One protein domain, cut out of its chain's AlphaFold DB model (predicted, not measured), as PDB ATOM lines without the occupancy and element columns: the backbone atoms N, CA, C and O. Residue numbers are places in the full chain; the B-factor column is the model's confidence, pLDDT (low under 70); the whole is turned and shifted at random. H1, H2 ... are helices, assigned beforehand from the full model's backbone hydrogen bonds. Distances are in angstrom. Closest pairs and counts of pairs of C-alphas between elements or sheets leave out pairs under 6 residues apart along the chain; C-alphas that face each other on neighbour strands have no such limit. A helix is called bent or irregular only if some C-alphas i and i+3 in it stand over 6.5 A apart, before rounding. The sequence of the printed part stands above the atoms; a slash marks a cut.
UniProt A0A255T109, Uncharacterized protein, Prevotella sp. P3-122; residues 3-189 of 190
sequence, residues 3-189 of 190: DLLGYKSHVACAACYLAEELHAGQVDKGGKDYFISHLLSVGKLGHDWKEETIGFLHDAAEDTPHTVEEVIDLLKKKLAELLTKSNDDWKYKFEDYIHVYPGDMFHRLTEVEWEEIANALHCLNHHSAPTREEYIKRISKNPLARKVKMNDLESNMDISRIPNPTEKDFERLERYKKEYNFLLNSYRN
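This is residues 3 to 189 of the 190 residues of an uncharacterized protein of Prevotella sp. P3-122 (UniProt A0A255T109). This body of helices is built round the short H3 near its middle, with H1, H2, H6 and H8 packed on H3 and H5 crossing H1. At one end the longest helix, H9, folds back on H8 as a hairpin; toward the other end lies a long loop, residues 84 to 110, of which residues 84 to 89 stick out. The printed part has 187 residues with nine named helices, H1 to H9 in chain order, and no named strand; the class is all helix. It is compact, with a radius of gyration of the C-alphas of 16.6 A and spans of 53 by 37 by 30 A.

H9, residues 167 to 188, touches H8, residues 143 to 156, in a helical hairpin, opposite ways at a shallow tilt of 29 degrees; the closest C-alphas, of Met 150 and Tyr 180, are 6.0 A apart. H8 is the hub, touching five helices. It touches H2, residues 34 to 43, at a steep tilt of 46 degrees, closest at the C-alphas of Val 42 and Asp 152, 5.4 A. With residues 144 to 148 alone it touches H3, residues 49 to 57, the C-alphas of Gly 55 and Val 148 being closest at 5.6 A. With residues 144 to 149 alone it touches H6, residues 111 to 124, closest at the C-alphas of Ala 120 and Ala 145, 4.7 A. H7, residues 132 to 139, only just touches H8 and only at the corner, with 3 pairs of C-alphas within 8 A, closest at Ile 139 and Arg 146, 5.3 A. H1, residues 9 to 22, touches H3 the same way at a shallow tilt of 1 degree, closest at the C-alphas of Ala 12 and Thr 53, 4.2 A. H5, residues 68 to 83, touches H1 at a steep tilt of 63 degrees, closest at the C-alphas of Ala 14 and Leu 79, 5.3 A. H4, residues 60 to 63, touches H5, closest at the C-alphas of Ala 61 and Val 68, 5.5 A; H5 touches H4 with residues 68 to 71 alone. H3 and H9 are apart. Every O i to N i+4 pair is within hydrogen-bond range in H1, H3, H5, H6, H7 and H8, against 4 of 6 in H2 and 17 of 18 in H9; H4 is too short for such a pair.

H9 measures 32.2 A from C-alpha 167 at (191.114, 311.589, 277.162) to C-alpha 188 at (190.744, 304.175, 245.799). H5 measures 22.4 A, H6 and H8 20.0 A each, and H1 19.7 A from C-alpha 9 at (168.163, 288.782, 252.591). H2 is only just irregular: C-alphas 37 and 40 are 6.8 A apart.

The two C-alphas farthest apart, of Ser 86 and Glu 167, are 53.1 A apart. The printed part has no cut; the links H1 to H2 and H5 to H6 are long. The mean pLDDT of the printed part is 91.2, with residues 3 to 6, 99 to 104 and 188 to 189 under 70.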
ATOM      1  N   ASP A   3     172.892 290.376 243.983       60.19
ATOM      2  CA  ASP A   3     173.099 290.812 245.378       60.19
ATOM      3  C   ASP A   3     172.290 292.070 245.746       60.19
ATOM      4  O   ASP A   3     171.827 292.202 246.875       60.19
ATOM      5  N   LEU A   4     172.045 292.948 244.766       59.53
ATOM      6  CA  LEU A   4     171.260 294.182 244.921       59.53
ATOM      7  C   LEU A   4     169.744 293.947 244.852       59.53
ATOM      8  O   LEU A   4     168.970 294.842 245.172       59.53
ATOM      9  N   LEU A   5     169.310 292.766 244.402       64.31
ATOM     10  CA  LEU A   5     167.892 292.414 244.273       64.31
ATOM     11  C   LEU A   5     167.341 291.746 245.544       64.31
ATOM     12  O   LEU A   5     166.173 291.365 245.578       64.31
ATOM     13  N   GLY A   6     168.167 291.597 246.587       66.44
ATOM     14  CA  GLY A   6     167.736 291.121 247.903       66.44
ATOM     15  C   GLY A   6     167.384 289.631 247.965       66.44
ATOM     16  O   GLY A   6     166.862 289.179 248.978       66.44
ATOM     17  N   TYR A   7     167.703 288.839 246.933       76.25
ATOM     18  CA  TYR A   7     167.337 287.414 246.831       76.25
ATOM     19  C   TYR A   7     167.786 286.546 248.017       76.25
ATOM     20  O   TYR A   7     167.239 285.465 248.255       76.25
ATOM     21  N   LYS A   8     168.795 287.013 248.755       87.12
ATOM     22  CA  LYS A   8     169.419 286.320 249.881       87.12
ATOM     23  C   LYS A   8     169.278 287.067 251.212       87.12
ATOM     24  O   LYS A   8     169.934 286.693 252.177       87.12
ATOM     25  N   SER A   9     168.373 288.047 251.326       86.94
ATOM     26  CA  SER A   9     168.163 288.782 252.591       86.94
ATOM     27  C   SER A   9     167.667 287.896 253.743       86.94
ATOM     28  O   SER A   9     167.899 288.202 254.907       86.94
ATOM     29  N   HIS A  10     167.071 286.738 253.446       88.75
ATOM     30  CA  HIS A  10     166.759 285.717 254.451       88.75
ATOM     31  C   HIS A  10     168.004 285.226 255.217       88.75
ATOM     32  O   HIS A  10     167.888 284.856 256.385       88.75
ATOM     33  N   VAL A  11     169.195 285.277 254.608       93.31
ATOM     34  CA  VAL A  11     170.464 285.000 255.298       93.31
ATOM     35  C   VAL A  11     170.835 286.129 256.252       93.31
ATOM     36  O   VAL A  11     171.180 285.843 257.394       93.31
ATOM     37  N   ALA A  12     170.686 287.388 255.834       93.19
ATOM     38  CA  ALA A  12     170.893 288.542 256.710       93.19
ATOM     39  C   ALA A  12     169.915 288.529 257.896       93.19
ATOM     40  O   ALA A  12     170.308 288.767 259.034       93.19
ATOM     41  N   CYS A  13     168.660 288.139 257.656       92.56
ATOM     42  CA  CYS A  13     167.670 287.911 258.705       92.56
ATOM     43  C   CYS A  13     168.132 286.826 259.687       92.56
ATOM     44  O   CYS A  13     168.186 287.073 260.890       92.56
ATOM     45  N   ALA A  14     168.545 285.653 259.191       95.12
ATOM     46  CA  ALA A  14     169.073 284.581 260.034       95.12
ATOM     47  C   ALA A  14     170.317 285.010 260.832       95.12
ATOM     48  O   ALA A  14     170.450 284.640 261.996       95.12
ATOM     49  N   ALA A  15     171.195 285.818 260.237       97.00
ATOM     50  CA  ALA A  15     172.363 286.385 260.899       97.00
ATOM     51  C   ALA A  15     171.982 287.360 262.016       97.00
ATOM     52  O   ALA A  15     172.577 287.307 263.085       97.00
ATOM     53  N   CYS A  16     170.955 288.184 261.811       95.81
ATOM     54  CA  CYS A  16     170.431 289.086 262.832       95.81
ATOM     55  C   CYS A  16     169.843 288.318 264.032       95.81
ATOM     56  O   CYS A  16     170.190 288.613 265.173       95.81
ATOM     57  N   TYR A  17     169.050 287.263 263.787       96.81
ATOM     58  CA  TYR A  17     168.589 286.355 264.853       96.81
ATOM     59  C   TYR A  17     169.755 285.703 265.598       96.81
ATOM     60  O   TYR A  17     169.758 285.646 266.824       96.81
ATOM     61  N   LEU A  18     170.744 285.196 264.861       98.38
ATOM     62  CA  LEU A  18     171.899 284.548 265.472       98.38
ATOM     63  C   LEU A  18     172.715 285.537 266.312       98.38
ATOM     64  O   LEU A  18     173.136 285.187 267.406       98.38
ATOM     65  N   ALA A  19     172.912 286.766 265.837       98.06
ATOM     66  CA  ALA A  19     173.622 287.808 266.569       98.06
ATOM     67  C   ALA A  19     172.931 288.148 267.902       98.06
ATOM     68  O   ALA A  19     173.596 288.235 268.931       98.06
ATOM     69  N   GLU A  20     171.602 288.275 267.905       97.31
ATOM     70  CA  GLU A  20     170.813 288.477 269.128       97.31
ATOM     71  C   GLU A  20     170.989 287.316 270.122       97.31
ATOM     72  O   GLU A  20     171.157 287.541 271.319       97.31
ATOM     73  N   GLU A  21     170.988 286.073 269.631       97.88
ATOM     74  CA  GLU A  21     171.161 284.871 270.457       97.88
ATOM     75  C   GLU A  21     172.582 284.749 271.027       97.88
ATOM     76  O   GLU A  21     172.748 284.465 272.214       97.88
ATOM     77  N   LEU A  22     173.608 284.970 270.201       98.25
ATOM     78  CA  LEU A  22     175.013 284.830 270.593       98.25
ATOM     79  C   LEU A  22     175.455 285.896 271.596       98.25
ATOM     80  O   LEU A  22     176.242 285.604 272.496       98.25
ATOM     81  N   HIS A  23     174.933 287.113 271.460       97.88
ATOM     82  CA  HIS A  23     175.260 288.242 272.328       97.88
ATOM     83  C   HIS A  23     174.206 288.469 273.423       97.88
ATOM     84  O   HIS A  23     174.175 289.530 274.052       97.88
ATOM     85  N   ALA A  24     173.341 287.483 273.684       97.12
ATOM     86  CA  ALA A  24     172.299 287.583 274.695       97.12
ATOM     87  C   ALA A  24     172.888 287.900 276.081       97.12
ATOM     88  O   ALA A  24     173.695 287.153 276.636       97.12
ATOM     89  N   GLY A  25     172.459 289.024 276.660       95.44
ATOM     90  CA  GLY A  25     172.938 289.502 277.960       95.44
ATOM     91  C   GLY A  25     174.276 290.248 277.923       95.44
ATOM     92  O   GLY A  25     174.710 290.740 278.967       95.44
ATOM     93  N   GLN A  26     174.918 290.387 276.759       96.94
ATOM     94  CA  GLN A  26     176.064 291.278 276.597       96.94
ATOM     95  C   GLN A  26     175.599 292.736 276.643       96.94
ATOM     96  O   GLN A  26     174.602 293.117 276.027       96.94
ATOM     97  N   VAL A  27     176.348 293.570 277.365       93.19
ATOM     98  CA  VAL A  27     176.094 295.010 277.459       93.19
ATOM     99  C   VAL A  27     177.256 295.811 276.892       93.19
ATOM    100  O   VAL A  27     178.419 295.418 277.011       93.19
ATOM    101  N   ASP A  28     176.949 296.956 276.289       89.31
ATOM    102  CA  ASP A  28     177.955 297.929 275.885       89.31
ATOM    103  C   ASP A  28     178.585 298.630 277.107       89.31
ATOM    104  O   ASP A  28     178.210 298.432 278.267       89.31
ATOM    105  N   LYS A  29     179.556 299.514 276.857       79.94
ATOM    106  CA  LYS A  29     180.221 300.290 277.922       79.94
ATOM    107  C   LYS A  29     179.275 301.231 278.681       79.94
ATOM    108  O   LYS A  29     179.636 301.697 279.759       79.94
ATOM    109  N   GLY A  30     178.115 301.547 278.110       81.12
ATOM    110  CA  GLY A  30     177.056 302.349 278.713       81.12
ATOM    111  C   GLY A  30     175.983 301.519 279.423       81.12
ATOM    112  O   GLY A  30     175.011 302.102 279.901       81.12
ATOM    113  N   GLY A  31     176.138 300.192 279.499       85.25
ATOM    114  CA  GLY A  31     175.171 299.282 280.111       85.25
ATOM    115  C   GLY A  31     173.926 299.018 279.260       85.25
ATOM    116  O   GLY A  31     172.944 298.493 279.782       85.25
ATOM    117  N   LYS A  32     173.927 299.397 277.978       89.88
ATOM    118  CA  LYS A  32     172.834 299.107 277.039       89.88
ATOM    119  C   LYS A  32     173.017 297.723 276.437       89.88
ATOM    120  O   LYS A  32     174.143 297.259 276.300       89.88
ATOM    121  N   ASP A  33     171.915 297.099 276.032       95.06
ATOM    122  CA  ASP A  33     171.947 295.841 275.284       95.06
ATOM    123  C   ASP A  33     172.854 295.966 274.051       95.06
ATOM    124  O   ASP A  33     172.693 296.885 273.240       95.06
ATOM    125  N   TYR A  34     173.853 295.092 273.947       94.94
ATOM    126  CA  TYR A  34     174.906 295.200 272.941       94.94
ATOM    127  C   TYR A  34     174.395 294.940 271.519       94.94
ATOM    128  O   TYR A  34     174.782 295.641 270.580       94.94
ATOM    129  N   PHE A  35     173.466 293.997 271.360       95.50
ATOM    130  CA  PHE A  35     172.851 293.710 270.070       95.50
ATOM    131  C   PHE A  35     172.108 294.937 269.523       95.50
ATOM    132  O   PHE A  35     172.360 295.357 268.391       95.50
ATOM    133  N   ILE A  36     171.267 295.580 270.341       91.81
ATOM    134  CA  ILE A  36     170.519 296.778 269.928       91.81
ATOM    135  C   ILE A  36     171.437 297.989 269.731       91.81
ATOM    136  O   ILE A  36     171.263 298.765 268.789       91.81
ATOM    137  N   SER A  37     172.389 298.188 270.644       89.50
ATOM    138  CA  SER A  37     173.222 299.396 270.687       89.50
ATOM    139  C   SER A  37     174.332 299.420 269.636       89.50
ATOM    140  O   SER A  37     174.742 300.511 269.235       89.50
ATOM    141  N   HIS A  38     174.800 298.253 269.183       93.25
ATOM    142  CA  HIS A  38     175.969 298.123 268.313       93.25
ATOM    143  C   HIS A  38     175.698 297.255 267.081       93.25
ATOM    144  O   HIS A  38     175.718 297.778 265.967       93.25
ATOM    145  N   LEU A  39     175.374 295.970 267.252       95.56
ATOM    146  CA  LEU A  39     175.275 295.022 266.128       95.56
ATOM    147  C   LEU A  39     174.189 295.414 265.121       95.56
ATOM    148  O   LEU A  39     174.445 295.421 263.916       95.56
ATOM    149  N   LEU A  40     173.014 295.846 265.599       92.94
ATOM    150  CA  LEU A  40     171.970 296.391 264.728       92.94
ATOM    151  C   LEU A  40     172.435 297.638 263.972       92.94
ATOM    152  O   LEU A  40     172.065 297.832 262.815       92.94
ATOM    153  N   SER A  41     173.236 298.494 264.610       91.31
ATOM    154  CA  SER A  41     173.715 299.735 264.000       91.31
ATOM    155  C   SER A  41     174.718 299.487 262.876       91.31
ATOM    156  O   SER A  41     174.658 300.182 261.867       91.31
ATOM    157  N   VAL A  42     175.583 298.480 263.018       94.25
ATOM    158  CA  VAL A  42     176.580 298.114 262.005       94.25
ATOM    159  C   VAL A  42     175.933 297.322 260.870       94.25
ATOM    160  O   VAL A  42     176.152 297.648 259.703       94.25
ATOM    161  N   GLY A  43     175.100 296.328 261.193       93.69
ATOM    162  CA  GLY A  43     174.428 295.486 260.199       93.69
ATOM    163  C   GLY A  43     173.530 296.279 259.250       93.69
ATOM    164  O   GLY A  43     173.657 296.133 258.037       93.69
ATOM    165  N   LYS A  44     172.704 297.202 259.769       92.00
ATOM    166  CA  LYS A  44     171.771 298.004 258.948       92.00
ATOM    167  C   LYS A  44     172.444 298.985 257.980       92.00
ATOM    168  O   LYS A  44     171.779 299.544 257.114       92.00
ATOM    169  N   LEU A  45     173.735 299.272 258.173       91.62
ATOM    170  CA  LEU A  45     174.516 300.123 257.270       91.62
ATOM    171  C   LEU A  45     175.051 299.338 256.059       91.62
ATOM    172  O   LEU A  45     175.670 299.934 255.178       91.62
ATOM    173  N   GLY A  46     174.855 298.016 256.013       91.44
ATOM    174  CA  GLY A  46     175.214 297.196 254.861       91.44
ATOM    175  C   GLY A  46     174.403 297.566 253.618       91.44
ATOM    176  O   GLY A  46     173.195 297.780 253.688       91.44
ATOM    177  N   HIS A  47     175.068 297.640 252.465       89.25
ATOM    178  CA  HIS A  47     174.411 297.974 251.194       89.25
ATOM    179  C   HIS A  47     173.748 296.779 250.499       89.25
ATOM    180  O   HIS A  47     172.923 296.965 249.603       89.25
ATOM    181  N   ASP A  48     174.147 295.563 250.862       90.06
ATOM    182  CA  ASP A  48     173.606 294.319 250.334       90.06
ATOM    183  C   ASP A  48     173.523 293.254 251.433       90.06
ATOM    184  O   ASP A  48     174.017 293.428 252.549       90.06
ATOM    185  N   TRP A  49     172.913 292.119 251.095       91.62
ATOM    186  CA  TRP A  49     172.685 291.034 252.042       91.62
ATOM    187  C   TRP A  49     173.984 290.456 252.629       91.62
ATOM    188  O   TRP A  49     173.955 289.950 253.752       91.62
ATOM    189  N   LYS A  50     175.121 290.502 251.910       94.56
ATOM    190  CA  LYS A  50     176.414 290.006 252.420       94.56
ATOM    191  C   LYS A  50     176.960 290.972 253.453       94.56
ATOM    192  O   LYS A  50     177.368 290.539 254.528       94.56
ATOM    193  N   GLU A  51     176.951 292.265 253.140       94.88
ATOM    194  CA  GLU A  51     177.372 293.314 254.067       94.88
ATOM    195  C   GLU A  51     176.515 293.321 255.335       94.88
ATOM    196  O   GLU A  51     177.076 293.372 256.425       94.88
ATOM    197  N   GLU A  52     175.191 293.183 255.214       94.38
ATOM    198  CA  GLU A  52     174.285 293.048 256.364       94.38
ATOM    199  C   GLU A  52     174.606 291.788 257.183       94.38
ATOM    200  O   GLU A  52     174.819 291.869 258.392       94.38
ATOM    201  N   THR A  53     174.708 290.622 256.528       96.44
ATOM    202  CA  THR A  53     175.024 289.334 257.179       96.44
ATOM    203  C   THR A  53     176.322 289.413 257.981       96.44
ATOM    204  O   THR A  53     176.369 289.011 259.143       96.44
ATOM    205  N   ILE A  54     177.384 289.937 257.365       98.25
ATOM    206  CA  ILE A  54     178.698 290.070 257.998       98.25
ATOM    207  C   ILE A  54     178.650 291.150 259.080       98.25
ATOM    208  O   ILE A  54     179.235 290.959 260.138       98.25
ATOM    209  N   GLY A  55     177.937 292.254 258.853       97.44
ATOM    210  CA  GLY A  55     177.769 293.333 259.821       97.44
ATOM    211  C   GLY A  55     177.076 292.885 261.106       97.44
ATOM    212  O   GLY A  55     177.550 293.221 262.188       97.44
ATOM    213  N   PHE A  56     176.026 292.063 261.027       97.88
ATOM    214  CA  PHE A  56     175.384 291.508 262.225       97.88
ATOM    215  C   PHE A  56     176.298 290.552 263.003       97.88
ATOM    216  O   PHE A  56     176.209 290.490 264.225       97.88
ATOM    217  N   LEU A  57     177.192 289.833 262.318       98.62
ATOM    218  CA  LEU A  57     178.042 288.796 262.916       98.62
ATOM    219  C   LEU A  57     179.501 289.223 263.135       98.62
ATOM    220  O   LEU A  57     180.314 288.385 263.525       98.62
ATOM    221  N   HIS A  58     179.856 290.487 262.883       98.25
ATOM    222  CA  HIS A  58     181.263 290.906 262.813       98.25
ATOM    223  C   HIS A  58     182.043 290.682 264.113       98.25
ATOM    224  O   HIS A  58     183.222 290.340 264.041       98.25
ATOM    225  N   ASP A  59     181.370 290.797 265.261       97.75
ATOM    226  CA  ASP A  59     181.963 290.603 266.587       97.75
ATOM    227  C   ASP A  59     181.677 289.210 267.175       97.75
ATOM    228  O   ASP A  59     182.179 288.874 268.246       97.75
ATOM    229  N   ALA A  60     180.938 288.341 266.474       97.94
ATOM    230  CA  ALA A  60     180.542 287.036 267.007       97.94
ATOM    231  C   ALA A  60     181.759 286.169 267.369       97.94
ATOM    232  O   ALA A  60     181.834 285.634 268.470       97.94
ATOM    233  N   ALA A  61     182.753 286.074 266.484       97.25
ATOM    234  CA  ALA A  61     183.972 285.303 266.753       97.25
ATOM    235  C   ALA A  61     185.020 286.058 267.600       97.25
ATOM    236  O   ALA A  61     186.092 285.523 267.888       97.25
ATOM    237  N   GLU A  62     184.756 287.323 267.925       95.19
ATOM    238  CA  GLU A  62     185.651 288.194 268.688       95.19
ATOM    239  C   GLU A  62     185.250 288.274 270.166       95.19
ATOM    240  O   GLU A  62     186.116 288.177 271.041       95.19
ATOM    241  N   ASP A  63     183.947 288.401 270.420       96.19
ATOM    242  CA  ASP A  63     183.361 288.678 271.733       96.19
ATOM    243  C   ASP A  63     182.608 287.484 272.336       96.19
ATOM    244  O   ASP A  63     182.216 287.524 273.505       96.19
ATOM    245  N   THR A  64     182.423 286.402 271.575       96.19
ATOM    246  CA  THR A  64     181.792 285.169 272.066       96.19
ATOM    247  C   THR A  64     182.771 283.991 272.032       96.19
ATOM    248  O   THR A  64     183.822 284.074 271.396       96.19
ATOM    249  N   PRO A  65     182.467 282.864 272.702       96.75
ATOM    250  CA  PRO A  65     183.343 281.690 272.708       96.75
ATOM    251  C   PRO A  65     183.488 280.966 271.358       96.75
ATOM    252  O   PRO A  65     184.173 279.946 271.314       96.75
ATOM    253  N   HIS A  66     182.820 281.432 270.300       97.94
ATOM    254  CA  HIS A  66     182.726 280.723 269.030       97.94
ATOM    255  C   HIS A  66     183.854 281.065 268.055       97.94
ATOM    256  O   HIS A  66     184.258 282.220 267.928       97.94
ATOM    257  N   THR A  67     184.326 280.076 267.294       98.19
ATOM    258  CA  THR A  67     185.179 280.343 266.121       98.19
ATOM    259  C   THR A  67     184.347 280.819 264.928       98.19
ATOM    260  O   THR A  67     183.121 280.718 264.919       98.19
ATOM    261  N   VAL A  68     185.002 281.318 263.874       98.31
ATOM    262  CA  VAL A  68     184.301 281.718 262.640       98.31
ATOM    263  C   VAL A  68     183.585 280.527 262.001       98.31
ATOM    264  O   VAL A  68     182.446 280.661 261.563       98.31
ATOM    265  N   GLU A  69     184.210 279.353 261.985       98.31
ATOM    266  CA  GLU A  69     183.616 278.124 261.455       98.31
ATOM    267  C   GLU A  69     182.360 277.733 262.238       98.31
ATOM    268  O   GLU A  69     181.329 277.422 261.640       98.31
ATOM    269  N   GLU A  70     182.410 277.822 263.569       98.62
ATOM    270  CA  GLU A  70     181.249 277.562 264.421       98.62
ATOM    271  C   GLU A  70     180.127 278.575 264.177       98.62
ATOM    272  O   GLU A  70     178.964 278.181 264.080       98.62
ATOM    273  N   VAL A  71     180.452 279.862 264.006       98.62
ATOM    274  CA  VAL A  71     179.474 280.904 263.647       98.62
ATOM    275  C   VAL A  71     178.812 280.596 262.298       98.62
ATOM    276  O   VAL A  71     177.592 280.709 262.181       98.62
ATOM    277  N   ILE A  72     179.571 280.151 261.292       98.62
ATOM    278  CA  ILE A  72     179.022 279.759 259.981       98.62
ATOM    279  C   ILE A  72     178.093 278.545 260.109       98.62
ATOM    280  O   ILE A  72     177.005 278.535 259.527       98.62
ATOM    281  N   ASP A  73     178.475 277.534 260.885       98.62
ATOM    282  CA  ASP A  73     177.638 276.354 261.114       98.62
ATOM    283  C   ASP A  73     176.354 276.693 261.880       98.62
ATOM    284  O   ASP A  73     175.277 276.173 261.564       98.62
ATOM    285  N   LEU A  74     176.437 277.584 262.868       98.75
ATOM    286  CA  LEU A  74     175.276 278.100 263.592       98.75
ATOM    287  C   LEU A  74     174.365 278.919 262.677       98.75
ATOM    288  O   LEU A  74     173.149 278.740 262.729       98.75
ATOM    289  N   LEU A  75     174.924 279.734 261.780       98.56
ATOM    290  CA  LEU A  75     174.153 280.488 260.792       98.56
ATOM    291  C   LEU A  75     173.419 279.552 259.829       98.56
ATOM    292  O   LEU A  75     172.223 279.724 259.600       98.56
ATOM    293  N   LYS A  76     174.085 278.507 259.323       98.12
ATOM    294  CA  LYS A  76     173.450 277.473 258.486       98.12
ATOM    295  C   LYS A  76     172.299 276.776 259.220       98.12
ATOM    296  O   LYS A  76     171.235 276.571 258.633       98.12
ATOM    297  N   LYS A  77     172.480 276.441 260.504       98.19
ATOM    298  CA  LYS A  77     171.428 275.844 261.349       98.19
ATOM    299  C   LYS A  77     170.264 276.805 261.575       98.19
ATOM    300  O   LYS A  77     169.121 276.397 261.399       98.19
ATOM    301  N   LYS A  78     170.544 278.070 261.909       97.56
ATOM    302  CA  LYS A  78     169.523 279.105 262.111       97.56
ATOM    303  C   LYS A  78     168.714 279.329 260.840       97.56
ATOM    304  O   LYS A  78     167.491 279.351 260.886       97.56
ATOM    305  N   LEU A  79     169.389 279.405 259.697       95.06
ATOM    306  CA  LEU A  79     168.748 279.518 258.395       95.06
ATOM    307  C   LEU A  79     167.802 278.337 258.136       95.06
ATOM    308  O   LEU A  79     166.643 278.544 257.795       95.06
ATOM    309  N   ALA A  80     168.258 277.100 258.347       94.81
ATOM    310  CA  ALA A  80     167.417 275.914 258.185       94.81
ATOM    311  C   ALA A  80     166.220 275.892 259.157       94.81
ATOM    312  O   ALA A  80     165.113 275.526 258.759       94.81
ATOM    313  N   GLU A  81     166.416 276.313 260.408       95.19
ATOM    314  CA  GLU A  81     165.340 276.446 261.398       95.19
ATOM    315  C   GLU A  81     164.269 277.438 260.922       95.19
ATOM    316  O   GLU A  81     163.089 277.100 260.886       95.19
ATOM    317  N   LEU A  82     164.667 278.645 260.509       92.31
ATOM    318  CA  LEU A  82     163.736 279.683 260.060       92.31
ATOM    319  C   LEU A  82     162.976 279.260 258.797       92.31
ATOM    320  O   LEU A  82     161.756 279.406 258.731       92.31
ATOM    321  N   LEU A  83     163.670 278.661 257.827       89.69
ATOM    322  CA  LEU A  83     163.076 278.216 256.561       89.69
ATOM    323  C   LEU A  83     162.119 277.019 256.702       89.69
ATOM    324  O   LEU A  83     161.397 276.714 255.755       89.69
ATOM    325  N   THR A  84     162.109 276.333 257.848       91.38
ATOM    326  CA  THR A  84     161.197 275.207 258.126       91.38
ATOM    327  C   THR A  84     160.007 275.588 259.006       91.38
ATOM    328  O   THR A  84     159.131 274.747 259.234       91.38
ATOM    329  N   LYS A  85     159.928 276.839 259.484       89.00
ATOM    330  CA  LYS A  85     158.760 277.326 260.231       89.00
ATOM    331  C   LYS A  85     157.510 277.306 259.347       89.00
ATOM    332  O   LYS A  85     157.561 277.563 258.149       89.00
ATOM    333  N   SER A  86     156.369 276.998 259.963       84.06
ATOM    334  CA  SER A  86     155.072 276.910 259.279       84.06
ATOM    335  C   SER A  86     154.490 278.269 258.879       84.06
ATOM    336  O   SER A  86     153.569 278.312 258.071       84.06
ATOM    337  N   ASN A  87     154.987 279.355 259.475       85.94
ATOM    338  CA  ASN A  87     154.648 280.736 259.153       85.94
ATOM    339  C   ASN A  87     155.913 281.515 258.777       85.94
ATOM    340  O   ASN A  87     157.039 281.054 258.991       85.94
ATOM    341  N   ASP A  88     155.720 282.708 258.230       84.19
ATOM    342  CA  ASP A  88     156.798 283.589 257.807       84.19
ATOM    343  C   ASP A  88     156.921 284.876 258.627       84.19
ATOM    344  O   ASP A  88     157.714 285.746 258.278       84.19
ATOM    345  N   ASP A  89     156.247 284.941 259.781       86.50
ATOM    346  CA  ASP A  89     156.324 286.038 260.757       86.50
ATOM    347  C   ASP A  89     157.773 286.414 261.109       86.50
ATOM    348  O   ASP A  89     158.099 287.576 261.356       86.50
ATOM    349  N   TRP A  90     158.675 285.428 261.096       86.94
ATOM    350  CA  TRP A  90     160.088 285.632 261.394       86.94
ATOM    351  C   TRP A  90     160.770 286.624 260.444       86.94
ATOM    352  O   TRP A  90     161.714 287.287 260.879       86.94
ATOM    353  N   LYS A  91     160.283 286.762 259.200       81.25
ATOM    354  CA  LYS A  91     160.787 287.720 258.202       81.25
ATOM    355  C   LYS A  91     160.608 289.170 258.652       81.25
ATOM    356  O   LYS A  91     161.387 290.026 258.249       81.25
ATOM    357  N   TYR A  92     159.600 289.427 259.482       84.19
ATOM    358  CA  TYR A  92     159.164 290.774 259.844       84.19
ATOM    359  C   TYR A  92     159.696 291.240 261.203       84.19
ATOM    360  O   TYR A  92     159.640 292.426 261.500       84.19
ATOM    361  N   LYS A  93     160.288 290.353 262.024       86.94
ATOM    362  CA  LYS A  93     160.829 290.728 263.352       86.94
ATOM    363  C   LYS A  93     161.810 291.908 263.291       86.94
ATOM    364  O   LYS A  93     161.868 292.703 264.223       86.94
ATOM    365  N   PHE A  94     162.583 291.995 262.211       85.38
ATOM    366  CA  PHE A  94     163.620 293.007 262.015       85.38
ATOM    367  C   PHE A  94     163.372 293.867 260.770       85.38
ATOM    368  O   PHE A  94     164.328 294.364 260.176       85.38
ATOM    369  N   GLU A  95     162.113 294.030 260.353       82.19
ATOM    370  CA  GLU A  95     161.766 294.763 259.125       82.19
ATOM    371  C   GLU A  95     162.224 296.225 259.118       82.19
ATOM    372  O   GLU A  95     162.565 296.759 258.067       82.19
ATOM    373  N   ASP A  96     162.324 296.842 260.296       82.06
ATOM    374  CA  ASP A  96     162.833 298.207 260.460       82.06
ATOM    375  C   ASP A  96     164.359 298.321 260.268       82.06
ATOM    376  O   ASP A  96     164.897 299.428 260.171       82.06
ATOM    377  N   TYR A  97     165.079 297.193 260.249       78.62
ATOM    378  CA  TYR A  97     166.547 297.146 260.272       78.62
ATOM    379  C   TYR A  97     167.174 296.395 259.098       78.62
ATOM    380  O   TYR A  97     168.353 296.602 258.819       78.62
ATOM    381  N   ILE A  98     166.420 295.514 258.443       75.00
ATOM    382  CA  ILE A  98     166.893 294.666 257.346       75.00
ATOM    383  C   ILE A  98     166.046 294.966 256.124       75.00
ATOM    384  O   ILE A  98     164.823 295.067 256.226       75.00
ATOM    385  N   HIS A  99     166.675 295.048 254.953       66.62
ATOM    386  CA  HIS A  99     165.938 295.160 253.699       66.62
ATOM    387  C   HIS A  99     165.028 293.932 253.509       66.62
ATOM    388  O   HIS A  99     165.469 292.842 253.126       66.62
ATOM    389  N   VAL A 100     163.736 294.102 253.804       62.75
ATOM    390  CA  VAL A 100     162.736 293.037 253.683       62.75
ATOM    391  C   VAL A 100     162.588 292.664 252.216       62.75
ATOM    392  O   VAL A 100     162.322 293.508 251.359       62.75
ATOM    393  N   TYR A 101     162.772 291.380 251.917       61.56
ATOM    394  CA  TYR A 101     162.629 290.882 250.557       61.56
ATOM    395  C   TYR A 101     161.154 290.624 250.214       61.56
ATOM    396  O   TYR A 101     160.458 289.974 250.995       61.56
ATOM    397  N   PRO A 102     160.680 291.072 249.037       57.50
ATOM    398  CA  PRO A 102     159.280 290.946 248.629       57.50
ATOM    399  C   PRO A 102     158.926 289.659 247.855       57.50
ATOM    400  O   PRO A 102     157.834 289.592 247.300       57.50
ATOM    401  N   GLY A 103     159.813 288.663 247.736       63.56
ATOM    402  CA  GLY A 103     159.550 287.455 246.936       63.56
ATOM    403  C   GLY A 103     159.355 286.167 247.743       63.56
ATOM    404  O   GLY A 103     159.885 286.000 248.840       63.56
ATOM    405  N   ASP A 104     158.642 285.215 247.139       65.44
ATOM    406  CA  ASP A 104     158.242 283.952 247.778       65.44
ATOM    407  C   ASP A 104     159.311 282.840 247.711       65.44
ATOM    408  O   ASP A 104     159.144 281.783 248.319       65.44
ATOM    409  N   MET A 105     160.414 283.046 246.973       74.12
ATOM    410  CA  MET A 105     161.442 282.020 246.747       74.12
ATOM    411  C   MET A 105     162.757 282.316 247.479       74.12
ATOM    412  O   MET A 105     163.428 283.316 247.217       74.12
ATOM    413  N   PHE A 106     163.177 281.382 248.335       78.88
ATOM    414  CA  PHE A 106     164.469 281.428 249.019       78.88
ATOM    415  C   PHE A 106     165.593 280.854 248.151       78.88
ATOM    416  O   PHE A 106     165.548 279.696 247.726       78.88
ATOM    417  N   HIS A 107     166.628 281.659 247.916       84.56
ATOM    418  CA  HIS A 107     167.797 281.264 247.134       84.56
ATOM    419  C   HIS A 107     168.905 280.729 248.038       84.56
ATOM    420  O   HIS A 107     169.418 281.446 248.894       84.56
ATOM    421  N   ARG A 108     169.323 279.480 247.815       88.69
ATOM    422  CA  ARG A 108     170.442 278.891 248.564       88.69
ATOM    423  C   ARG A 108     171.760 279.575 248.202       88.69
ATOM    424  O   ARG A 108     171.976 279.942 247.047       88.69
ATOM    425  N   LEU A 109     172.639 279.698 249.191       93.06
ATOM    426  CA  LEU A 109     174.020 280.124 248.982       93.06
ATOM    427  C   LEU A 109     174.828 278.997 248.351       93.06
ATOM    428  O   LEU A 109     174.631 277.820 248.661       93.06
ATOM    429  N   THR A 110     175.752 279.381 247.480       95.12
ATOM    430  CA  THR A 110     176.804 278.496 246.976       95.12
ATOM    431  C   THR A 110     177.927 278.352 248.007       95.12
ATOM    432  O   THR A 110     178.058 279.176 248.910       95.12
ATOM    433  N   GLU A 111     178.775 277.330 247.865       96.12
ATOM    434  CA  GLU A 111     179.951 277.171 248.740       96.12
ATOM    435  C   GLU A 111     180.907 278.368 248.656       96.12
ATOM    436  O   GLU A 111     181.427 278.802 249.678       96.12
ATOM    437  N   VAL A 112     181.066 278.962 247.466       96.56
ATOM    438  CA  VAL A 112     181.892 280.167 247.269       96.56
ATOM    439  C   VAL A 112     181.356 281.337 248.094       96.56
ATOM    440  O   VAL A 112     182.124 282.050 248.726       96.56
ATOM    441  N   GLU A 113     180.037 281.522 248.146       96.19
ATOM    442  CA  GLU A 113     179.436 282.605 248.934       96.19
ATOM    443  C   GLU A 113     179.574 282.374 250.439       96.19
ATOM    444  O   GLU A 113     179.810 283.321 251.188       96.19
ATOM    445  N   TRP A 114     179.465 281.123 250.895       97.69
ATOM    446  CA  TRP A 114     179.762 280.785 252.287       97.69
ATOM    447  C   TRP A 114     181.224 281.066 252.637       97.69
ATOM    448  O   TRP A 114     181.503 281.622 253.700       97.69
ATOM    449  N   GLU A 115     182.146 280.723 251.738       98.12
ATOM    450  CA  GLU A 115     183.574 280.983 251.899       98.12
ATOM    451  C   GLU A 115     183.882 282.491 251.921       98.12
ATOM    452  O   GLU A 115     184.673 282.948 252.743       98.12
ATOM    453  N   GLU A 116     183.219 283.295 251.085       97.88
ATOM    454  CA  GLU A 116     183.342 284.760 251.098       97.88
ATOM    455  C   GLU A 116     182.940 285.369 252.450       97.88
ATOM    456  O   GLU A 116     183.667 286.219 252.978       97.88
ATOM    457  N   ILE A 117     181.821 284.917 253.033       98.31
ATOM    458  CA  ILE A 117     181.350 285.367 254.354       98.31
ATOM    459  C   ILE A 117     182.350 284.957 255.438       98.31
ATOM    460  O   ILE A 117     182.781 285.801 256.226       98.31
ATOM    461  N   ALA A 118     182.771 283.689 255.453       98.50
ATOM    462  CA  ALA A 118     183.736 283.180 256.426       98.50
ATOM    463  C   ALA A 118     185.067 283.947 256.356       98.50
ATOM    464  O   ALA A 118     185.573 284.430 257.371       98.50
ATOM    465  N   ASN A 119     185.605 284.153 255.152       98.38
ATOM    466  CA  ASN A 119     186.845 284.898 254.934       98.38
ATOM    467  C   ASN A 119     186.753 286.346 255.427       98.38
ATOM    468  O   ASN A 119     187.730 286.885 255.959       98.38
ATOM    469  N   ALA A 120     185.596 286.992 255.264       98.44
ATOM    470  CA  ALA A 120     185.374 288.333 255.787       98.44
ATOM    471  C   ALA A 120     185.338 288.351 257.325       98.44
ATOM    472  O   ALA A 120     186.020 289.178 257.931       98.44
ATOM    473  N   LEU A 121     184.632 287.407 257.955       98.50
ATOM    474  CA  LEU A 121     184.577 287.273 259.418       98.50
ATOM    475  C   LEU A 121     185.954 286.959 260.025       98.50
ATOM    476  O   LEU A 121     186.344 287.572 261.018       98.50
ATOM    477  N   HIS A 122     186.761 286.107 259.385       98.12
ATOM    478  CA  HIS A 122     188.156 285.893 259.794       98.12
ATOM    479  C   HIS A 122     188.978 287.180 259.747       98.12
ATOM    480  O   HIS A 122     189.794 287.433 260.634       98.12
ATOM    481  N   CYS A 123     188.778 288.012 258.719       97.88
ATOM    482  CA  CYS A 123     189.468 289.293 258.636       97.88
ATOM    483  C   CYS A 123     189.063 290.232 259.779       97.88
ATOM    484  O   CYS A 123     189.936 290.948 260.278       97.88
ATOM    485  N   LEU A 124     187.789 290.202 260.182       97.81
ATOM    486  CA  LEU A 124     187.193 291.067 261.202       97.81
ATOM    487  C   LEU A 124     187.508 290.648 262.640       97.81
ATOM    488  O   LEU A 124     187.545 291.524 263.492       97.81
ATOM    489  N   ASN A 125     187.867 289.391 262.894       96.75
ATOM    490  CA  ASN A 125     188.316 288.946 264.214       96.75
ATOM    491  C   ASN A 125     189.731 289.464 264.536       96.75
ATOM    492  O   ASN A 125     190.717 288.981 263.956       96.75
ATOM    493  N   HIS A 126     189.872 290.414 265.466       93.44
ATOM    494  CA  HIS A 126     191.185 290.994 265.777       93.44
ATOM    495  C   HIS A 126     192.163 290.018 266.446       93.44
ATOM    496  O   HIS A 126     193.370 290.177 266.258       93.44
ATOM    497  N   HIS A 127     191.683 288.993 267.164       92.31
ATOM    498  CA  HIS A 127     192.534 288.016 267.869       92.31
ATOM    499  C   HIS A 127     193.418 287.204 266.918       92.31
ATOM    500  O   HIS A 127     194.430 286.636 267.319       92.31
ATOM    501  N   SER A 128     193.058 287.164 265.636       88.69
ATOM    502  CA  SER A 128     193.821 286.468 264.600       88.69
ATOM    503  C   SER A 128     194.946 287.313 263.979       88.69
ATOM    504  O   SER A 128     195.569 286.876 263.010       88.69
ATOM    505  N   ALA A 129     195.204 288.522 264.488       92.94
ATOM    506  CA  ALA A 129     196.298 289.387 264.052       92.94
ATOM    507  C   ALA A 129     197.211 289.759 265.238       92.94
ATOM    508  O   ALA A 129     196.715 290.111 266.307       92.94
ATOM    509  N   PRO A 130     198.546 289.745 265.073       93.19
ATOM    510  CA  PRO A 130     199.472 290.010 266.175       93.19
ATOM    511  C   PRO A 130     199.520 291.493 266.565       93.19
ATOM    512  O   PRO A 130     199.913 291.829 267.680       93.19
ATOM    513  N   THR A 131     199.139 292.396 265.657       96.19
ATOM    514  CA  THR A 131     199.085 293.837 265.917       96.19
ATOM    515  C   THR A 131     197.843 294.470 265.297       96.19
ATOM    516  O   THR A 131     197.290 293.984 264.307       96.19
ATOM    517  N   ARG A 132     197.426 295.618 265.848       94.00
ATOM    518  CA  ARG A 132     196.302 296.405 265.314       94.00
ATOM    519  C   ARG A 132     196.564 296.908 263.891       94.00
ATOM    520  O   ARG A 132     195.631 296.999 263.098       94.00
ATOM    521  N   GLU A 133     197.818 297.222 263.564       95.25
ATOM    522  CA  GLU A 133     198.210 297.640 262.215       95.25
ATOM    523  C   GLU A 133     198.057 296.489 261.216       95.25
ATOM    524  O   GLU A 133     197.459 296.664 260.153       95.25
ATOM    525  N   GLU A 134     198.527 295.290 261.571       96.38
ATOM    526  CA  GLU A 134     198.363 294.104 260.729       96.38
ATOM    527  C   GLU A 134     196.895 293.710 260.562       96.38
ATOM    528  O   GLU A 134     196.481 293.376 259.452       96.38
ATOM    529  N   TYR A 135     196.095 293.835 261.623       97.19
ATOM    530  CA  TYR A 135     194.647 293.651 261.574       97.19
ATOM    531  C   TYR A 135     193.991 294.557 260.519       97.19
ATOM    532  O   TYR A 135     193.323 294.071 259.603       97.19
ATOM    533  N   ILE A 136     194.249 295.868 260.574       97.38
ATOM    534  CA  ILE A 136     193.683 296.838 259.623       97.38
ATOM    535  C   ILE A 136     194.222 296.623 258.199       97.38
ATOM    536  O   ILE A 136     193.468 296.717 257.227       97.38
ATOM    537  N   LYS A 137     195.501 296.264 258.050       96.00
ATOM    538  CA  LYS A 137     196.108 295.932 256.750       96.00
ATOM    539  C   LYS A 137     195.538 294.652 256.139       96.00
ATOM    540  O   LYS A 137     195.475 294.536 254.918       96.00
ATOM    541  N   ARG A 138     195.151 293.672 256.953       96.50
ATOM    542  CA  ARG A 138     194.461 292.466 256.480       96.50
ATOM    543  C   ARG A 138     193.053 292.806 256.013       96.50
ATOM    544  O   ARG A 138     192.691 292.432 254.901       96.50
ATOM    545  N   ILE A 139     192.306 293.568 256.814       97.38
ATOM    546  CA  ILE A 139     190.960 294.035 256.456       97.38
ATOM    547  C   ILE A 139     190.978 294.788 255.125       97.38
ATOM    548  O   ILE A 139     190.129 294.542 254.277       97.38
ATOM    549  N   SER A 140     191.977 295.643 254.880       96.50
ATOM    550  CA  SER A 140     192.034 296.433 253.643       96.50
ATOM    551  C   SER A 140     192.147 295.601 252.357       96.50
ATOM    552  O   SER A 140     191.829 296.114 251.280       96.50
ATOM    553  N   LYS A 141     192.556 294.329 252.455       96.00
ATOM    554  CA  LYS A 141     192.666 293.385 251.333       96.00
ATOM    555  C   LYS A 141     191.376 292.613 251.047       96.00
ATOM    556  O   LYS A 141     191.263 292.063 249.957       96.00
ATOM    557  N   ASN A 142     190.425 292.565 251.980       96.94
ATOM    558  CA  ASN A 142     189.139 291.889 251.798       96.94
ATOM    559  C   ASN A 142     188.027 292.944 251.616       96.94
ATOM    560  O   ASN A 142     187.736 293.684 252.558       96.94
ATOM    561  N   PRO A 143     187.393 293.042 250.431       95.62
ATOM    562  CA  PRO A 143     186.396 294.077 250.160       95.62
ATOM    563  C   PRO A 143     185.198 294.080 251.115       95.62
ATOM    564  O   PRO A 143     184.773 295.161 251.516       95.62
ATOM    565  N   LEU A 144     184.678 292.909 251.500       96.75
ATOM    566  CA  LEU A 144     183.524 292.794 252.398       96.75
ATOM    567  C   LEU A 144     183.896 293.211 253.825       96.75
ATOM    568  O   LEU A 144     183.257 294.093 254.398       96.75
ATOM    569  N   ALA A 145     184.991 292.663 254.361       97.75
ATOM    570  CA  ALA A 145     185.483 293.024 255.690       97.75
ATOM    571  C   ALA A 145     185.807 294.519 255.789       97.75
ATOM    572  O   ALA A 145     185.522 295.157 256.797       97.75
ATOM    573  N   ARG A 146     186.384 295.102 254.731       97.31
ATOM    574  CA  ARG A 146     186.693 296.533 254.672       97.31
ATOM    575  C   ARG A 146     185.443 297.393 254.798       97.31
ATOM    576  O   ARG A 146     185.458 298.318 255.603       97.31
ATOM    577  N   LYS A 147     184.391 297.107 254.025       96.31
ATOM    578  CA  LYS A 147     183.136 297.873 254.075       96.31
ATOM    579  C   LYS A 147     182.484 297.782 255.452       96.31
ATOM    580  O   LYS A 147     182.214 298.809 256.063       96.31
ATOM    581  N   VAL A 148     182.359 296.568 255.991       97.56
ATOM    582  CA  VAL A 148     181.795 296.358 257.332       97.56
ATOM    583  C   VAL A 148     182.629 297.065 258.400       97.56
ATOM    584  O   VAL A 148     182.071 297.734 259.264       97.56
ATOM    585  N   LYS A 149     183.966 297.013 258.311       97.50
ATOM    586  CA  LYS A 149     184.819 297.729 259.266       97.50
ATOM    587  C   LYS A 149     184.669 299.241 259.168       97.50
ATOM    588  O   LYS A 149     184.769 299.927 260.179       97.50
ATOM    589  N   MET A 150     184.458 299.780 257.970       96.56
ATOM    590  CA  MET A 150     184.195 301.207 257.799       96.56
ATOM    591  C   MET A 150     182.874 301.612 258.465       96.56
ATOM    592  O   MET A 150     182.877 302.613 259.175       96.56
ATOM    593  N   ASN A 151     181.816 300.804 258.336       94.50
ATOM    594  CA  ASN A 151     180.533 301.028 259.016       94.50
ATOM    595  C   ASN A 151     180.671 300.952 260.549       94.50
ATOM    596  O   ASN A 151     180.192 301.831 261.266       94.50
ATOM    597  N   ASP A 152     181.387 299.942 261.056       95.88
ATOM    598  CA  ASP A 152     181.727 299.805 262.479       95.88
ATOM    599  C   ASP A 152     182.467 301.051 262.999       95.88
ATOM    600  O   ASP A 152     182.060 301.676 263.981       95.88
ATOM    601  N   LEU A 153     183.521 301.482 262.302       95.31
ATOM    602  CA  LEU A 153     184.279 302.675 262.673       95.31
ATOM    603  C   LEU A 153     183.419 303.942 262.626       95.31
ATOM    604  O   LEU A 153     183.525 304.760 263.536       95.31
ATOM    605  N   GLU A 154     182.574 304.115 261.609       91.81
ATOM    606  CA  GLU A 154     181.681 305.272 261.492       91.81
ATOM    607  C   GLU A 154     180.721 305.367 262.679       91.81
ATOM    608  O   GLU A 154     180.656 306.415 263.326       91.81
ATOM    609  N   SER A 155     180.078 304.254 263.048       86.19
ATOM    610  CA  SER A 155     179.212 304.190 264.234       86.19
ATOM    611  C   SER A 155     179.975 304.504 265.530       86.19
ATOM    612  O   SER A 155     179.480 305.198 266.421       86.19
ATOM    613  N   ASN A 156     181.231 304.058 265.621       88.25
ATOM    614  CA  ASN A 156     182.071 304.244 266.796       88.25
ATOM    615  C   ASN A 156     182.659 305.654 266.928       88.25
ATOM    616  O   ASN A 156     183.050 306.036 268.037       88.25
ATOM    617  N   MET A 157     182.734 306.411 265.828       89.81
ATOM    618  CA  MET A 157     183.273 307.773 265.784       89.81
ATOM    619  C   MET A 157     182.293 308.841 266.293       89.81
ATOM    620  O   MET A 157     182.713 309.983 266.501       89.81
ATOM    621  N   ASP A 158     181.029 308.499 266.557       87.75
ATOM    622  CA  ASP A 158     180.105 309.410 267.233       87.75
ATOM    623  C   ASP A 158     180.468 309.548 268.720       87.75
ATOM    624  O   ASP A 158     180.050 308.768 269.577       87.75
ATOM    625  N   ILE A 159     181.275 310.563 269.037       87.00
ATOM    626  CA  ILE A 159     181.692 310.873 270.412       87.00
ATOM    627  C   ILE A 159     180.533 311.405 271.267       87.00
ATOM    628  O   ILE A 159     180.590 311.307 272.494       87.00
ATOM    629  N   SER A 160     179.474 311.943 270.648       85.88
ATOM    630  CA  SER A 160     178.352 312.562 271.366       85.88
ATOM    631  C   SER A 160     177.532 311.550 272.172       85.88
ATOM    632  O   SER A 160     176.861 311.922 273.135       85.88
ATOM    633  N   ARG A 161     177.662 310.253 271.854       81.94
ATOM    634  CA  ARG A 161     177.038 309.151 272.601       81.94
ATOM    635  C   ARG A 161     177.607 308.948 274.007       81.94
ATOM    636  O   ARG A 161     176.988 308.247 274.805       81.94
ATOM    637  N   ILE A 162     178.784 309.504 274.306       83.25
ATOM    638  CA  ILE A 162     179.443 309.382 275.611       83.25
ATOM    639  C   ILE A 162     179.143 310.658 276.414       83.25
ATOM    640  O   ILE A 162     179.674 311.710 276.072       83.25
ATOM    641  N   PRO A 163     178.336 310.607 277.496       84.44
ATOM    642  CA  PRO A 163     177.918 311.816 278.217       84.44
ATOM    643  C   PRO A 163     179.067 312.609 278.851       84.44
ATOM    644  O   PRO A 163     178.979 313.825 278.971       84.44
ATOM    645  N   ASN A 164     180.142 311.925 279.258       89.75
ATOM    646  CA  ASN A 164     181.334 312.532 279.856       89.75
ATOM    647  C   ASN A 164     182.601 311.903 279.245       89.75
ATOM    648  O   ASN A 164     183.190 311.014 279.867       89.75
ATOM    649  N   PRO A 165     182.998 312.289 278.015       90.69
ATOM    650  CA  PRO A 165     184.138 311.687 277.331       90.69
ATOM    651  C   PRO A 165     185.451 311.931 278.079       90.69
ATOM    652  O   PRO A 165     185.704 313.027 278.581       90.69
ATOM    653  N   THR A 166     186.308 310.916 278.115       93.94
ATOM    654  CA  THR A 166     187.646 310.998 278.714       93.94
ATOM    655  C   THR A 166     188.724 311.200 277.650       93.94
ATOM    656  O   THR A 166     188.488 310.994 276.461       93.94
ATOM    657  N   GLU A 167     189.950 311.531 278.064       95.38
ATOM    658  CA  GLU A 167     191.114 311.589 277.162       95.38
ATOM    659  C   GLU A 167     191.303 310.278 276.376       95.38
ATOM    660  O   GLU A 167     191.511 310.302 275.164       95.38
ATOM    661  N   LYS A 168     191.082 309.125 277.025       92.81
ATOM    662  CA  LYS A 168     191.135 307.801 276.379       92.81
ATOM    663  C   LYS A 168     190.096 307.629 275.267       92.81
ATOM    664  O   LYS A 168     190.326 306.856 274.335       92.81
ATOM    665  N   ASP A 169     188.948 308.297 275.359       92.25
ATOM    666  CA  ASP A 169     187.912 308.236 274.326       92.25
ATOM    667  C   ASP A 169     188.286 309.102 273.118       92.25
ATOM    668  O   ASP A 169     188.097 308.670 271.981       92.25
ATOM    669  N   PHE A 170     188.927 310.253 273.337       94.12
ATOM    670  CA  PHE A 170     189.501 311.054 272.250       94.12
ATOM    671  C   PHE A 170     190.681 310.347 271.568       94.12
ATOM    672  O   PHE A 170     190.762 310.341 270.341       94.12
ATOM    673  N   GLU A 171     191.550 309.666 272.318       95.12
ATOM    674  CA  GLU A 171     192.617 308.831 271.743       95.12
ATOM    675  C   GLU A 171     192.059 307.685 270.886       95.12
ATOM    676  O   GLU A 171     192.593 307.371 269.816       95.12
ATOM    677  N   ARG A 172     190.970 307.046 271.341       92.94
ATOM    678  CA  ARG A 172     190.229 306.042 270.559       92.94
ATOM    679  C   ARG A 172     189.661 306.652 269.284       92.94
ATOM    680  O   ARG A 172     189.856 306.068 268.223       92.94
ATOM    681  N   LEU A 173     189.025 307.818 269.379       94.31
ATOM    682  CA  LEU A 173     188.445 308.527 268.241       94.31
ATOM    683  C   LEU A 173     189.502 308.865 267.183       94.31
ATOM    684  O   LEU A 173     189.309 308.574 266.003       94.31
ATOM    685  N   GLU A 174     190.642 309.426 267.586       95.81
ATOM    686  CA  GLU A 174     191.735 309.747 266.661       95.81
ATOM    687  C   GLU A 174     192.329 308.496 266.012       95.81
ATOM    688  O   GLU A 174     192.691 308.511 264.830       95.81
ATOM    689  N   ARG A 175     192.385 307.378 266.742       95.56
ATOM    690  CA  ARG A 175     192.764 306.091 266.155       95.56
ATOM    691  C   ARG A 175     191.734 305.620 265.126       95.56
ATOM    692  O   ARG A 175     192.133 305.301 264.011       95.56
ATOM    693  N   TYR A 176     190.442 305.628 265.453       95.75
ATOM    694  CA  TYR A 176     189.382 305.223 264.523       95.75
ATOM    695  C   TYR A 176     189.384 306.066 263.244       95.75
ATOM    696  O   TYR A 176     189.322 305.504 262.153       95.75
ATOM    697  N   LYS A 177     189.593 307.385 263.345       96.25
ATOM    698  CA  LYS A 177     189.751 308.269 262.176       96.25
ATOM    699  C   LYS A 177     190.933 307.869 261.289       96.25
ATOM    700  O   LYS A 177     190.811 307.866 260.065       96.25
ATOM    701  N   LYS A 178     192.090 307.538 261.876       96.69
ATOM    702  CA  LYS A 178     193.272 307.083 261.117       96.69
ATOM    703  C   LYS A 178     193.002 305.767 260.394       96.69
ATOM    704  O   LYS A 178     193.330 305.648 259.216       96.69
ATOM    705  N   GLU A 179     192.384 304.810 261.082       97.06
ATOM    706  CA  GLU A 179     192.017 303.506 260.519       97.06
ATOM    707  C   GLU A 179     191.004 303.661 259.377       97.06
ATOM    708  O   GLU A 179     191.221 303.126 258.289       97.06
ATOM    709  N   TYR A 180     189.961 304.471 259.577       96.56
ATOM    710  CA  TYR A 180     188.949 304.761 258.562       96.56
ATOM    711  C   TYR A 180     189.569 305.383 257.306       96.56
ATOM    712  O   TYR A 180     189.353 304.905 256.194       96.56
ATOM    713  N   ASN A 181     190.418 306.404 257.471       96.06
ATOM    714  CA  ASN A 181     191.111 307.049 256.353       96.06
ATOM    715  C   ASN A 181     192.046 306.089 255.605       96.06
ATOM    716  O   ASN A 181     192.138 306.142 254.377       96.06
ATOM    717  N   PHE A 182     192.738 305.199 256.319       96.75
ATOM    718  CA  PHE A 182     193.574 304.177 255.695       96.75
ATOM    719  C   PHE A 182     192.745 303.207 254.840       96.75
ATOM    720  O   PHE A 182     193.109 302.932 253.691       96.75
ATOM    721  N   LEU A 183     191.618 302.721 255.368       96.19
ATOM    722  CA  LEU A 183     190.710 301.824 254.647       96.19
ATOM    723  C   LEU A 183     190.087 302.512 253.423       96.19
ATOM    724  O   LEU A 183     190.093 301.934 252.333       96.19
ATOM    725  N   LEU A 184     189.656 303.769 253.567       93.81
ATOM    726  CA  LEU A 184     189.108 304.582 252.478       93.81
ATOM    727  C   LEU A 184     190.126 304.805 251.348       93.81
ATOM    728  O   LEU A 184     189.790 304.696 250.170       93.81
ATOM    729  N   ASN A 185     191.386 305.091 251.680       91.94
ATOM    730  CA  ASN A 185     192.431 305.288 250.671       91.94
ATOM    731  C   ASN A 185     192.865 303.974 250.012       91.94
ATOM    732  O   ASN A 185     193.198 303.964 248.829       91.94
ATOM    733  N   SER A 186     192.826 302.858 250.742       86.62
ATOM    734  CA  SER A 186     193.107 301.531 250.182       86.62
ATOM    735  C   SER A 186     192.067 301.109 249.138       86.62
ATOM    736  O   SER A 186     192.405 300.378 248.214       86.62
ATOM    737  N   TYR A 187     190.826 301.590 249.259       74.50
ATOM    738  CA  TYR A 187     189.758 301.372 248.279       74.50
ATOM    739  C   TYR A 187     190.009 302.101 246.951       74.50
ATOM    740  O   TYR A 187     189.773 301.538 245.893       74.50
ATOM    741  N   ARG A 188     190.524 303.337 246.997       65.81
ATOM    742  CA  ARG A 188     190.744 304.175 245.799       65.81
ATOM    743  C   ARG A 188     191.912 303.723 244.914       65.81
ATOM    744  O   ARG A 188     192.029 304.205 243.794       65.81
ATOM    745  N   ASN A 189     192.781 302.857 245.431       58.50
ATOM    746  CA  ASN A 189     193.991 302.381 244.755       58.50
ATOM    747  C   ASN A 189     193.852 300.947 244.194       58.50
ATOM    748  O   ASN A 189     194.864 300.350 243.826       58.50
TER     749      ASN A 189